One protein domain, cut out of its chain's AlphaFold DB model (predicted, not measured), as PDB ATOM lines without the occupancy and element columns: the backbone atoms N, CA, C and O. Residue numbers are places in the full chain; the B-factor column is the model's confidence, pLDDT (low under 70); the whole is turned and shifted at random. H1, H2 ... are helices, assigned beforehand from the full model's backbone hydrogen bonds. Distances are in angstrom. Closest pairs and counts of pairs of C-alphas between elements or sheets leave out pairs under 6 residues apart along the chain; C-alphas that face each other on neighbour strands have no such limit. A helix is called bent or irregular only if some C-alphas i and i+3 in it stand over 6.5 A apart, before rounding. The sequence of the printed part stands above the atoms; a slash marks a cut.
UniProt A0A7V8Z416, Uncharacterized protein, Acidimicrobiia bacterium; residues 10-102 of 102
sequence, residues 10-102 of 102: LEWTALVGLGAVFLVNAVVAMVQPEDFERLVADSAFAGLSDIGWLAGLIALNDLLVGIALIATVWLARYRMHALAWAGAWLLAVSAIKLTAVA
ATOM      1  N   LEU A  10      19.354  34.105  61.100       90.00
ATOM      2  CA  LEU A  10      17.957  34.447  60.806       90.00
ATOM      3  C   LEU A  10      17.812  35.141  59.452       90.00
ATOM      4  O   LEU A  10      16.907  34.813  58.690       90.00
ATOM      5  N   GLU A  11      18.712  36.074  59.143       89.56
ATOM      6  CA  GLU A  11      18.709  36.774  57.861       89.56
ATOM      7  C   GLU A  11      18.967  35.816  56.692       89.56
ATOM      8  O   GLU A  11      18.277  35.877  55.677       89.56
ATOM      9  N   TRP A  12      19.916  34.892  56.842       92.88
ATOM     10  CA  TRP A  12      20.229  33.902  55.815       92.88
ATOM     11  C   TRP A  12      19.065  32.942  55.603       92.88
ATOM     12  O   TRP A  12      18.669  32.717  54.464       92.88
ATOM     13  N   THR A  13      18.474  32.427  56.682       94.19
ATOM     14  CA  THR A  13      17.296  31.558  56.595       94.19
ATOM     15  C   THR A  13      16.126  32.279  55.927       94.19
ATOM     16  O   THR A  13      15.447  31.682  55.097       94.19
ATOM     17  N   ALA A  14      15.913  33.564  56.226       93.25
ATOM     18  CA  ALA A  14      14.873  34.361  55.579       93.25
ATOM     19  C   ALA A  14      15.140  34.557  54.077       93.25
ATOM     20  O   ALA A  14      14.239  34.345  53.271       93.25
ATOM     21  N   LEU A  15      16.368  34.915  53.686       95.00
ATOM     22  CA  LEU A  15      16.735  35.131  52.281       95.00
ATOM     23  C   LEU A  15      16.686  33.841  51.463       95.00
ATOM     24  O   LEU A  15      16.149  33.837  50.359       95.00
ATOM     25  N   VAL A  16      17.220  32.747  52.008       95.56
ATOM     26  CA  VAL A  16      17.208  31.438  51.349       95.56
ATOM     27  C   VAL A  16      15.787  30.892  51.275       95.56
ATOM     28  O   VAL A  16      15.389  30.412  50.222       95.56
ATOM     29  N   GLY A  17      15.002  31.011  52.350       96.81
ATOM     30  CA  GLY A  17      13.601  30.595  52.365       96.81
ATOM     31  C   GLY A  17      12.760  31.370  51.353       96.81
ATOM     32  O   GLY A  17      12.049  30.764  50.556       96.81
ATOM     33  N   LEU A  18      12.891  32.700  51.324       96.81
ATOM     34  CA  LEU A  18      12.203  33.534  50.341       96.81
ATOM     35  C   LEU A  18      12.653  33.192  48.917       96.81
ATOM     36  O   LEU A  18      11.813  32.969  48.053       96.81
ATOM     37  N   GLY A  19      13.962  33.090  48.680       97.38
ATOM     38  CA  GLY A  19      14.504  32.716  47.376       97.38
ATOM     39  C   GLY A  19      14.016  31.345  46.904       97.38
ATOM     40  O   GLY A  19      13.655  31.196  45.741       97.38
ATOM     41  N   ALA A  20      13.917  30.366  47.805       97.25
ATOM     42  CA  ALA A  20      13.392  29.041  47.492       97.25
ATOM     43  C   ALA A  20      11.922  29.072  47.048       97.25
ATOM     44  O   ALA A  20      11.568  28.343  46.128       97.25
ATOM     45  N   VAL A  21      11.078  29.935  47.632       96.75
ATOM     46  CA  VAL A  21       9.679  30.105  47.185       96.75
ATOM     47  C   VAL A  21       9.627  30.564  45.728       96.75
ATOM     48  O   VAL A  21       8.884  29.992  44.936       96.75
ATOM     49  N   PHE A  22      10.453  31.541  45.357       97.31
ATOM     50  CA  PHE A  22      10.574  31.990  43.969       97.31
ATOM     51  C   PHE A  22      11.090  30.870  43.051       97.31
ATOM     52  O   PHE A  22      10.508  30.617  42.005       97.31
ATOM     53  N   LEU A  23      12.120  30.122  43.457       97.12
ATOM     54  CA  LEU A  23      12.615  28.994  42.657       97.12
ATOM     55  C   LEU A  23      11.551  27.910  42.439       97.12
ATOM     56  O   LEU A  23      11.425  27.391  41.333       97.12
ATOM     57  N   VAL A  24      10.771  27.581  43.470       96.69
ATOM     58  CA  VAL A  24       9.661  26.630  43.346       96.69
ATOM     59  C   VAL A  24       8.597  27.184  42.405       96.69
ATOM     60  O   VAL A  24       8.183  26.465  41.502       96.69
ATOM     61  N   ASN A  25       8.204  28.453  42.542       94.12
ATOM     62  CA  ASN A  25       7.240  29.066  41.628       94.12
ATOM     63  C   ASN A  25       7.725  29.047  40.175       94.12
ATOM     64  O   ASN A  25       6.926  28.768  39.287       94.12
ATOM     65  N   ALA A  26       9.020  29.267  39.931       94.44
ATOM     66  CA  ALA A  26       9.589  29.163  38.594       94.44
ATOM     67  C   ALA A  26       9.439  27.754  38.010       94.44
ATOM     68  O   ALA A  26       9.040  27.606  36.859       94.44
ATOM     69  N   VAL A  27       9.703  26.716  38.812       95.31
ATOM     70  CA  VAL A  27       9.485  25.322  38.397       95.31
ATOM     71  C   VAL A  27       8.004  25.061  38.128       95.31
ATOM     72  O   VAL A  27       7.673  24.490  37.094       95.31
ATOM     73  N   VAL A  28       7.103  25.501  39.012       92.75
ATOM     74  CA  VAL A  28       5.657  25.314  38.816       92.75
ATOM     75  C   VAL A  28       5.193  26.023  37.542       92.75
ATOM     76  O   VAL A  28       4.471  25.414  36.766       92.75
ATOM     77  N   ALA A  29       5.666  27.239  37.262       90.12
ATOM     78  CA  ALA A  29       5.320  27.976  36.045       90.12
ATOM     79  C   ALA A  29       5.824  27.303  34.756       90.12
ATOM     80  O   ALA A  29       5.235  27.496  33.697       90.12
ATOM     81  N   MET A  30       6.891  26.499  34.829       91.31
ATOM     82  CA  MET A  30       7.372  25.699  33.695       91.31
ATOM     83  C   MET A  30       6.613  24.378  33.527       91.31
ATOM     84  O   MET A  30       6.454  23.912  32.403       91.31
ATOM     85  N   VAL A  31       6.203  23.746  34.632       92.56
ATOM     86  CA  VAL A  31       5.578  22.411  34.624       92.56
ATOM     87  C   VAL A  31       4.058  22.486  34.461       92.56
ATOM     88  O   VAL A  31       3.482  21.596  33.848       92.56
ATOM     89  N   GLN A  32       3.429  23.525  35.010       90.75
ATOM     90  CA  GLN A  32       1.984  23.776  35.005       90.75
ATOM     91  C   GLN A  32       1.707  25.240  34.595       90.75
ATOM     92  O   GLN A  32       1.207  26.031  35.401       90.75
ATOM     93  N   PRO A  33       2.094  25.660  33.375       88.12
ATOM     94  CA  PRO A  33       1.866  27.027  32.900       88.12
ATOM     95  C   PRO A  33       0.377  27.406  32.854       88.12
ATOM     96  O   PRO A  33       0.025  28.550  33.147       88.12
ATOM     97  N   GLU A  34      -0.502  26.444  32.562       88.81
ATOM     98  CA  GLU A  34      -1.952  26.627  32.469       88.81
ATOM     99  C   GLU A  34      -2.591  27.121  33.775       88.81
ATOM    100  O   GLU A  34      -3.554  27.889  33.734       88.81
ATOM    101  N   ASP A  35      -2.039  26.752  34.934       86.56
ATOM    102  CA  ASP A  35      -2.534  27.217  36.232       86.56
ATOM    103  C   ASP A  35      -2.321  28.727  36.401       86.56
ATOM    104  O   ASP A  35      -3.168  29.426  36.962       86.56
ATOM    105  N   PHE A  36      -1.201  29.252  35.893       83.81
ATOM    106  CA  PHE A  36      -0.899  30.683  35.938       83.81
ATOM    107  C   PHE A  36      -1.721  31.468  34.924       83.81
ATOM    108  O   PHE A  36      -2.223  32.544  35.251       83.81
ATOM    109  N   GLU A  37      -1.882  30.940  33.712       87.00
ATOM    110  CA  GLU A  37      -2.720  31.567  32.688       87.00
ATOM    111  C   GLU A  37      -4.173  31.652  33.150       87.00
ATOM    112  O   GLU A  37      -4.788  32.715  33.060       87.00
ATOM    113  N   ARG A  38      -4.690  30.568  33.737       87.25
ATOM    114  CA  ARG A  38      -6.032  30.535  34.314       87.25
ATOM    115  C   ARG A  38      -6.180  31.506  35.478       87.25
ATOM    116  O   ARG A  38      -7.150  32.250  35.519       87.25
ATOM    117  N   LEU A  39      -5.206  31.556  36.386       86.44
ATOM    118  CA  LEU A  39      -5.222  32.500  37.504       86.44
ATOM    119  C   LEU A  39      -5.300  33.959  37.028       86.44
ATOM    120  O   LEU A  39      -5.988  34.774  37.636       86.44
ATOM    121  N   VAL A  40      -4.588  34.297  35.952       86.88
ATOM    122  CA  VAL A  40      -4.633  35.638  35.357       86.88
ATOM    123  C   VAL A  40      -5.959  35.869  34.635       86.88
ATOM    124  O   VAL A  40      -6.534  36.943  34.799       86.88
ATOM    125  N   ALA A  41      -6.468  34.875  33.903       87.00
ATOM    126  CA  ALA A  41      -7.759  34.937  33.218       87.00
ATOM    127  C   ALA A  41      -8.933  35.149  34.188       87.00
ATOM    128  O   ALA A  41      -9.849  35.908  33.883       87.00
ATOM    129  N   ASP A  42      -8.873  34.533  35.369       88.81
ATOM    130  CA  ASP A  42      -9.895  34.654  36.412       88.81
ATOM    131  C   ASP A  42      -9.757  35.970  37.211       88.81
ATOM    132  O   ASP A  42     -10.656  36.343  37.959       88.81
ATOM    133  N   SER A  43      -8.648  36.705  37.054       88.88
ATOM    134  CA  SER A  43      -8.375  37.963  37.762       88.88
ATOM    135  C   SER A  43      -8.963  39.198  37.073       88.88
ATOM    136  O   SER A  43      -9.315  39.190  35.893       88.88
ATOM    137  N   ALA A  44      -8.927  40.344  37.766       85.00
ATOM    138  CA  ALA A  44      -9.240  41.649  37.166       85.00
ATOM    139  C   ALA A  44      -8.302  42.035  35.996       85.00
ATOM    140  O   ALA A  44      -8.543  43.027  35.307       85.00
ATOM    141  N   PHE A  45      -7.237  41.262  35.766       84.44
ATOM    142  CA  PHE A  45      -6.248  41.446  34.709       84.44
ATOM    143  C   PHE A  45      -6.383  40.422  33.572       84.44
ATOM    144  O   PHE A  45      -5.404  40.174  32.871       84.44
ATOM    145  N   ALA A  46      -7.577  39.858  33.353       81.62
ATOM    146  CA  ALA A  46      -7.843  38.846  32.326       81.62
ATOM    147  C   ALA A  46      -7.266  39.175  30.934       81.62
ATOM    148  O   ALA A  46      -6.776  38.290  30.250       81.62
ATOM    149  N   GLY A  47      -7.215  40.450  30.531       78.12
ATOM    150  CA  GLY A  47      -6.615  40.854  29.248       78.12
ATOM    151  C   GLY A  47      -5.112  40.554  29.096       78.12
ATOM    152  O   GLY A  47      -4.573  40.717  28.006       78.12
ATOM    153  N   LEU A  48      -4.422  40.138  30.162       78.00
ATOM    154  CA  LEU A  48      -3.028  39.693  30.112       78.00
ATOM    155  C   LEU A  48      -2.884  38.191  29.819       78.00
ATOM    156  O   LEU A  48      -1.791  37.783  29.433       78.00
ATOM    157  N   SER A  49      -3.927  37.365  29.985       73.12
ATOM    158  CA  SER A  49      -3.816  35.907  29.795       73.12
ATOM    159  C   SER A  49      -3.642  35.497  28.329       73.12
ATOM    160  O   SER A  49      -3.041  34.463  28.061       73.12
ATOM    161  N   ASP A  50      -4.059  36.337  27.377       72.69
ATOM    162  CA  ASP A  50      -3.844  36.119  25.935       72.69
ATOM    163  C   ASP A  50      -2.360  36.226  25.520       72.69
ATOM    164  O   ASP A  50      -1.974  35.938  24.382       72.69
ATOM    165  N   ILE A  51      -1.492  36.647  26.441       75.81
ATOM    166  CA  ILE A  51      -0.054  36.730  26.228       75.81
ATOM    167  C   ILE A  51       0.534  35.325  26.414       75.81
ATOM    168  O   ILE A  51       1.000  34.977  27.493       75.81
ATOM    169  N   GLY A  52       0.586  34.529  25.341       75.25
ATOM    170  CA  GLY A  52       1.071  33.132  25.365       75.25
ATOM    171  C   GLY A  52       2.538  32.910  25.788       75.25
ATOM    172  O   GLY A  52       3.043  31.796  25.722       75.25
ATOM    173  N   TRP A  53       3.256  33.961  26.194       82.50
ATOM    174  CA  TRP A  53       4.599  33.902  26.790       82.50
ATOM    175  C   TRP A  53       4.621  34.381  28.255       82.50
ATOM    176  O   TRP A  53       5.694  34.473  28.855       82.50
ATOM    177  N   LEU A  54       3.456  34.657  28.856       85.44
ATOM    178  CA  LEU A  54       3.325  35.171  30.220       85.44
ATOM    179  C   LEU A  54       3.832  34.172  31.261       85.44
ATOM    180  O   LEU A  54       4.627  34.548  32.121       85.44
ATOM    181  N   ALA A  55       3.449  32.896  31.158       86.69
ATOM    182  CA  ALA A  55       3.957  31.855  32.052       86.69
ATOM    183  C   ALA A  55       5.491  31.731  31.962       86.69
ATOM    184  O   ALA A  55       6.175  31.637  32.981       86.69
ATOM    185  N   GLY A  56       6.048  31.846  30.751       89.94
ATOM    186  CA  GLY A  56       7.496  31.865  30.523       89.94
ATOM    187  C   GLY A  56       8.199  33.063  31.172       89.94
ATOM    188  O   GLY A  56       9.272  32.899  31.754       89.94
ATOM    189  N   LEU A  57       7.595  34.257  31.134       90.62
ATOM    190  CA  LEU A  57       8.115  35.425  31.854       90.62
ATOM    191  C   LEU A  57       8.086  35.243  33.362       90.62
ATOM    192  O   LEU A  57       9.057  35.600  34.023       90.62
ATOM    193  N   ILE A  58       6.978  34.727  33.896       90.50
ATOM    194  CA  ILE A  58       6.830  34.477  35.330       90.50
ATOM    195  C   ILE A  58       7.916  33.495  35.767       90.50
ATOM    196  O   ILE A  58       8.648  33.782  36.711       90.50
ATOM    197  N   ALA A  59       8.098  32.402  35.021       93.75
ATOM    198  CA  ALA A  59       9.133  31.415  35.289       93.75
ATOM    199  C   ALA A  59      10.544  32.024  35.276       93.75
ATOM    200  O   ALA A  59      11.335  31.795  36.193       93.75
ATOM    201  N   LEU A  60      10.865  32.824  34.254       96.12
ATOM    202  CA  LEU A  60      12.168  33.475  34.139       96.12
ATOM    203  C   LEU A  60      12.403  34.488  35.263       96.12
ATOM    204  O   LEU A  60      13.476  34.492  35.867       96.12
ATOM    205  N   ASN A  61      11.416  35.339  35.551       96.56
ATOM    206  CA  ASN A  61      11.506  36.310  36.633       96.56
ATOM    207  C   ASN A  61      11.735  35.596  37.964       96.56
ATOM    208  O   ASN A  61      12.689  35.911  38.672       96.56
ATOM    209  N   ASP A  62      10.912  34.602  38.281       96.62
ATOM    210  CA  ASP A  62      10.976  33.920  39.564       96.62
ATOM    211  C   ASP A  62      12.300  33.159  39.736       96.62
ATOM    212  O   ASP A  62      12.909  33.196  40.807       96.62
ATOM    213  N   LEU A  63      12.842  32.587  38.658       97.50
ATOM    214  CA  LEU A  63      14.170  31.982  38.670       97.50
ATOM    215  C   LEU A  63      15.260  33.017  38.991       97.50
ATOM    216  O   LEU A  63      16.090  32.797  39.878       97.50
ATOM    217  N   LEU A  64      15.255  34.157  38.292       97.50
ATOM    218  CA  LEU A  64      16.249  35.216  38.479       97.50
ATOM    219  C   LEU A  64      16.171  35.830  39.878       97.50
ATOM    220  O   LEU A  64      17.205  36.050  40.506       97.50
ATOM    221  N   VAL A  65      14.963  36.069  40.389       97.12
ATOM    222  CA  VAL A  65      14.754  36.626  41.728       97.12
ATOM    223  C   VAL A  65      15.171  35.635  42.806       97.12
ATOM    224  O   VAL A  65      15.880  36.019  43.738       97.12
ATOM    225  N   GLY A  66      14.808  34.358  42.662       96.88
ATOM    226  CA  GLY A  66      15.215  33.303  43.585       96.88
ATOM    227  C   GLY A  66      16.737  33.182  43.691       96.88
ATOM    228  O   GLY A  66      17.292  33.220  44.793       96.88
ATOM    229  N   ILE A  67      17.426  33.137  42.544       97.38
ATOM    230  CA  ILE A  67      18.895  33.121  42.485       97.38
ATOM    231  C   ILE A  67      19.478  34.402  43.086       97.38
ATOM    232  O   ILE A  67      20.409  34.326  43.887       97.38
ATOM    233  N   ALA A  68      18.944  35.577  42.735       96.38
ATOM    234  CA  ALA A  68      19.451  36.855  43.224       96.38
ATOM    235  C   ALA A  68      19.349  36.961  44.751       96.38
ATOM    236  O   ALA A  68      20.323  37.338  45.403       96.38
ATOM    237  N   LEU A  69      18.210  36.579  45.338       96.56
ATOM    238  CA  LEU A  69      18.011  36.584  46.788       96.56
ATOM    239  C   LEU A  69      19.018  35.673  47.495       96.56
ATOM    240  O   LEU A  69      19.680  36.119  48.435       96.56
ATOM    241  N   ILE A  70      19.212  34.448  47.000       96.19
ATOM    242  CA  ILE A  70      20.190  33.504  47.558       96.19
ATOM    243  C   ILE A  70      21.619  34.041  47.391       96.19
ATOM    244  O   ILE A  70      22.396  34.044  48.344       96.19
ATOM    245  N   ALA A  71      21.964  34.585  46.224       94.75
ATOM    246  CA  ALA A  71      23.283  35.155  45.962       94.75
ATOM    247  C   ALA A  71      23.624  36.328  46.901       94.75
ATOM    248  O   ALA A  71      24.794  36.536  47.236       94.75
ATOM    249  N   THR A  72      22.625  37.076  47.386       94.69
ATOM    250  CA  THR A  72      22.847  38.201  48.316       94.69
ATOM    251  C   THR A  72      23.305  37.778  49.714       94.69
ATOM    252  O   THR A  72      23.714  38.635  50.507       94.69
ATOM    253  N   VAL A  73      23.301  36.474  50.019       91.88
ATOM    254  CA  VAL A  73      23.979  35.909  51.196       91.88
ATOM    255  C   VAL A  73      25.478  36.219  51.144       91.88
ATOM    256  O   VAL A  73      26.046  36.666  52.139       91.88
ATOM    257  N   TRP A  74      26.095  36.079  49.967       91.94
ATOM    258  CA  TRP A  74      27.515  36.377  49.741       91.94
ATOM    259  C   TRP A  74      27.748  37.769  49.141       91.94
ATOM    260  O   TRP A  74      28.805  38.364  49.336       91.94
ATOM    261  N   LEU A  75      26.755  38.324  48.440       91.94
ATOM    262  CA  LEU A  75      26.838  39.610  47.739       91.94
ATOM    263  C   LEU A  75      25.911  40.659  48.366       91.94
ATOM    264  O   LEU A  75      24.980  41.159  47.730       91.94
ATOM    265  N   ALA A  76      26.189  41.031  49.617       88.50
ATOM    266  CA  ALA A  76      25.333  41.929  50.400       88.50
ATOM    267  C   ALA A  76      25.059  43.293  49.728       88.50
ATOM    268  O   ALA A  76      23.995  43.871  49.936       88.50
ATOM    269  N   ARG A  77      25.966  43.785  48.865       92.44
ATOM    270  CA  ARG A  77      25.812  45.068  48.145       92.44
ATOM    271  C   ARG A  77      24.540  45.164  47.290       92.44
ATOM    272  O   ARG A  77      24.048  46.261  47.056       92.44
ATOM    273  N   TYR A  78      24.000  44.031  46.835       91.81
ATOM    274  CA  TYR A  78      22.805  43.990  45.983       91.81
ATOM    275  C   TYR A  78      21.519  43.641  46.738       91.81
ATOM    276  O   TYR A  78      20.444  43.653  46.143       91.81
ATOM    277  N   ARG A  79      21.606  43.374  48.048       92.94
ATOM    278  CA  ARG A  79      20.491  42.865  48.860       92.94
ATOM    279  C   ARG A  79      19.260  43.766  48.813       92.94
ATOM    280  O   ARG A  79      18.164  43.273  48.586       92.94
ATOM    281  N   MET A  80      19.447  45.078  48.962       94.44
ATOM    282  CA  MET A  80      18.357  46.061  48.879       94.44
ATOM    283  C   MET A  80      17.604  45.989  47.546       94.44
ATOM    284  O   MET A  80      16.380  45.969  47.539       94.44
ATOM    285  N   HIS A  81      18.325  45.908  46.427       95.31
ATOM    286  CA  HIS A  81      17.723  45.884  45.093       95.31
ATOM    287  C   HIS A  81      16.960  44.576  44.851       95.31
ATOM    288  O   HIS A  81      15.827  44.609  44.378       95.31
ATOM    289  N   ALA A  82      17.549  43.439  45.241       94.75
ATOM    290  CA  ALA A  82      16.903  42.133  45.138       94.75
ATOM    291  C   ALA A  82      15.628  42.055  45.994       94.75
ATOM    292  O   ALA A  82      14.594  41.601  45.513       94.75
ATOM    293  N   LEU A  83      15.676  42.553  47.236       96.25
ATOM    294  CA  LEU A  83      14.511  42.604  48.123       96.25
ATOM    295  C   LEU A  83      13.432  43.561  47.612       96.25
ATOM    296  O   LEU A  83      12.255  43.218  47.666       96.25
ATOM    297  N   ALA A  84      13.815  44.735  47.106       97.00
ATOM    298  CA  ALA A  84      12.869  45.702  46.558       97.00
ATOM    299  C   ALA A  84      12.117  45.119  45.357       97.00
ATOM    300  O   ALA A  84      10.891  45.194  45.310       97.00
ATOM    301  N   TRP A  85      12.835  44.483  44.427       97.69
ATOM    302  CA  TRP A  85      12.218  43.842  43.269       97.69
ATOM    303  C   TRP A  85      11.345  42.646  43.665       97.69
ATOM    304  O   TRP A  85      10.200  42.557  43.227       97.69
ATOM    305  N   ALA A  86      11.834  41.775  44.557       96.88
ATOM    306  CA  ALA A  86      11.050  40.656  45.082       96.88
ATOM    307  C   ALA A  86       9.753  41.135  45.752       96.88
ATOM    308  O   ALA A  86       8.688  40.575  45.513       96.88
ATOM    309  N   GLY A  87       9.830  42.202  46.552       96.88
ATOM    310  CA  GLY A  87       8.670  42.818  47.188       96.88
ATOM    311  C   GLY A  87       7.672  43.381  46.177       96.88
ATOM    312  O   GLY A  87       6.484  43.083  46.271       96.88
ATOM    313  N   ALA A  88       8.140  44.143  45.184       96.88
ATOM    314  CA  ALA A  88       7.281  44.683  44.126       96.88
ATOM    315  C   ALA A  88       6.564  43.566  43.351       96.88
ATOM    316  O   ALA A  88       5.357  43.647  43.122       96.88
ATOM    317  N   TRP A  89       7.286  42.499  43.005       95.31
ATOM    318  CA  TRP A  89       6.709  41.353  42.312       95.31
ATOM    319  C   TRP A  89       5.669  40.614  43.158       95.31
ATOM    320  O   TRP A  89       4.575  40.324  42.678       95.31
ATOM    321  N   LEU A  90       5.958  40.369  44.440       95.06
ATOM    322  CA  LEU A  90       5.002  39.743  45.357       95.06
ATOM    323  C   LEU A  90       3.730  40.572  45.511       95.06
ATOM    324  O   LEU A  90       2.647  39.995  45.574       95.06
ATOM    325  N   LEU A  91       3.834  41.903  45.545       95.62
ATOM    326  CA  LEU A  91       2.665  42.781  45.575       95.62
ATOM    327  C   LEU A  91       1.832  42.652  44.295       95.62
ATOM    328  O   LEU A  91       0.616  42.504  44.384       95.62
ATOM    329  N   ALA A  92       2.476  42.640  43.125       92.00
ATOM    330  CA  ALA A  92       1.792  42.463  41.846       92.00
ATOM    331  C   ALA A  92       1.063  41.108  41.770       92.00
ATOM    332  O   ALA A  92      -0.137  41.062  41.504       92.00
ATOM    333  N   VAL A  93       1.754  40.010  42.089       90.94
ATOM    334  CA  VAL A  93       1.160  38.662  42.094       90.94
ATOM    335  C   VAL A  93       0.053  38.547  43.144       90.94
ATOM    336  O   VAL A  93      -0.965  37.907  42.895       90.94
ATOM    337  N   SER A  94       0.211  39.186  44.305       92.62
ATOM    338  CA  SER A  94      -0.837  39.215  45.331       92.62
ATOM    339  C   SER A  94      -2.085  39.939  44.836       92.62
ATOM    340  O   SER A  94      -3.185  39.454  45.074       92.62
ATOM    341  N   ALA A  95      -1.944  41.051  44.110       91.88
ATOM    342  CA  ALA A  95      -3.082  41.756  43.520       91.88
ATOM    343  C   ALA A  95      -3.827  40.887  42.491       91.88
ATOM    344  O   ALA A  95      -5.057  40.828  42.519       91.88
ATOM    345  N   ILE A  96      -3.098  40.158  41.639       88.44
ATOM    346  CA  ILE A  96      -3.692  39.194  40.697       88.44
ATOM    347  C   ILE A  96      -4.464  38.121  41.470       88.44
ATOM    348  O   ILE A  96      -5.652  37.931  41.239       88.44
ATOM    349  N   LYS A  97      -3.825  37.472  42.452       88.56
ATOM    350  CA  LYS A  97      -4.459  36.409  43.246       88.56
ATOM    351  C   LYS A  97      -5.689  36.886  44.010       88.56
ATOM    352  O   LYS A  97      -6.683  36.175  44.038       88.56
ATOM    353  N   LEU A  98      -5.626  38.067  44.624       91.94
ATOM    354  CA  LEU A  98      -6.742  38.633  45.382       91.94
ATOM    355  C   LEU A  98      -7.934  38.967  44.487       91.94
ATOM    356  O   LEU A  98      -9.066  38.781  44.909       91.94
ATOM    357  N   THR A  99      -7.683  39.447  43.270       90.56
ATOM    358  CA  THR A  99      -8.756  39.772  42.321       90.56
ATOM    359  C   THR A  99      -9.288  38.551  41.577       90.56
ATOM    360  O   THR A  99     -10.406  38.612  41.096       90.56
ATOM    361  N   ALA A 100      -8.531  37.453  41.515       87.12
ATOM    362  CA  ALA A 100      -8.980  36.188  40.928       87.12
ATOM    363  C   ALA A 100      -9.965  35.403  41.807       87.12
ATOM    364  O   ALA A 100     -10.668  34.524  41.323       87.12
ATOM    365  N   VAL A 101      -9.989  35.684  43.113       84.69
ATOM    366  CA  VAL A 101     -10.888  35.026  44.080       84.69
ATOM    367  C   VAL A 101     -12.028  35.935  44.553       84.69
ATOM    368  O   VAL A 101     -12.772  35.540  45.452       84.69
ATOM    369  N   ALA A 102     -12.116  37.149  44.003       65.00
ATOM    370  CA  ALA A 102     -13.116  38.165  44.331       65.00
ATOM    371  C   ALA A 102     -14.332  38.059  43.405       65.00
ATOM    372  O   ALA A 102     -15.461  38.209  43.925       65.00
TER     373      ALA A 102
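AT A GLANCE: This is residues 10 to 102 of the 102 residues of an uncharacterized protein of Acidimicrobiia bacterium (UniProt A0A7V8Z416). The longest helix, H4, and H3 form a narrow V, joined at its point by a tight turn, while H1 packs side by side on H3 and runs opposite ways to it. Short H2 closes the open end of the V between the start of H3 and the end of H4, and the loop of residues 42 to 53 lies at that same end. The printed part has 93 residues with four named helices, H1 to H4 in chain order, and no named strand; its class is all helix. It is compact, with a radius of gyration of the C-alphas of 14.0 A, and elongated, spanning 39 by 25 by 18 A.

IN THESE COORDINATES: Find C-alpha 76 at (25.333, 41.929, 50.400); from there H4, residues 76 to 100, runs 36.1 A to C-alpha 100 at (-8.980, 36.188, 40.928). It is irregular: C-alphas 77 and 80 are 7.6 A apart. H3, residues 54 to 71, is 25.4 A long. H1, residues 10 to 31, runs 31.4 A from C-alpha 10 at (17.957, 34.447, 60.806). H2 is residues 33 to 41.

HOW THE PARTS SIT: Start at H3, the hub, which touches the three other helices. Its residues 65 to 69 touch residues 79 to 86 of H4, closest at the C-alphas of Leu 69 and Ala 82, 5.9 A; this helical hairpin runs opposite ways at a shallow tilt of 34 degrees, only just short of steep. H1 touches H3, closest at the C-alphas of Gly 19 and Gly 66, 3.9 A, at a shallow tilt of 23 degrees, opposite ways. H2 touches residues 54 to 56 of H3, closest at the C-alphas of Pro 33 and Ala 55, 5.3 A, only just about perpendicular at 72 degrees. It also touches residues 96 to 100 of H4, closest at the C-alphas of Leu 39 and Ala 100, 6.3 A. H1 and H4 are near each other. In H1, H2 and H3 every O i to N i+4 pair is within hydrogen-bond range; in H4, 19 of 21 are.

THE WHOLE: The C-alphas of Leu 10 and Asp 50 are the two farthest apart, 41.2 A. The printed part has no cut, and the link from H2 to H3 is long, with 12 residues. Residue 102, the chain's last, alone has a pLDDT under 70; the mean of the printed part is 91.0.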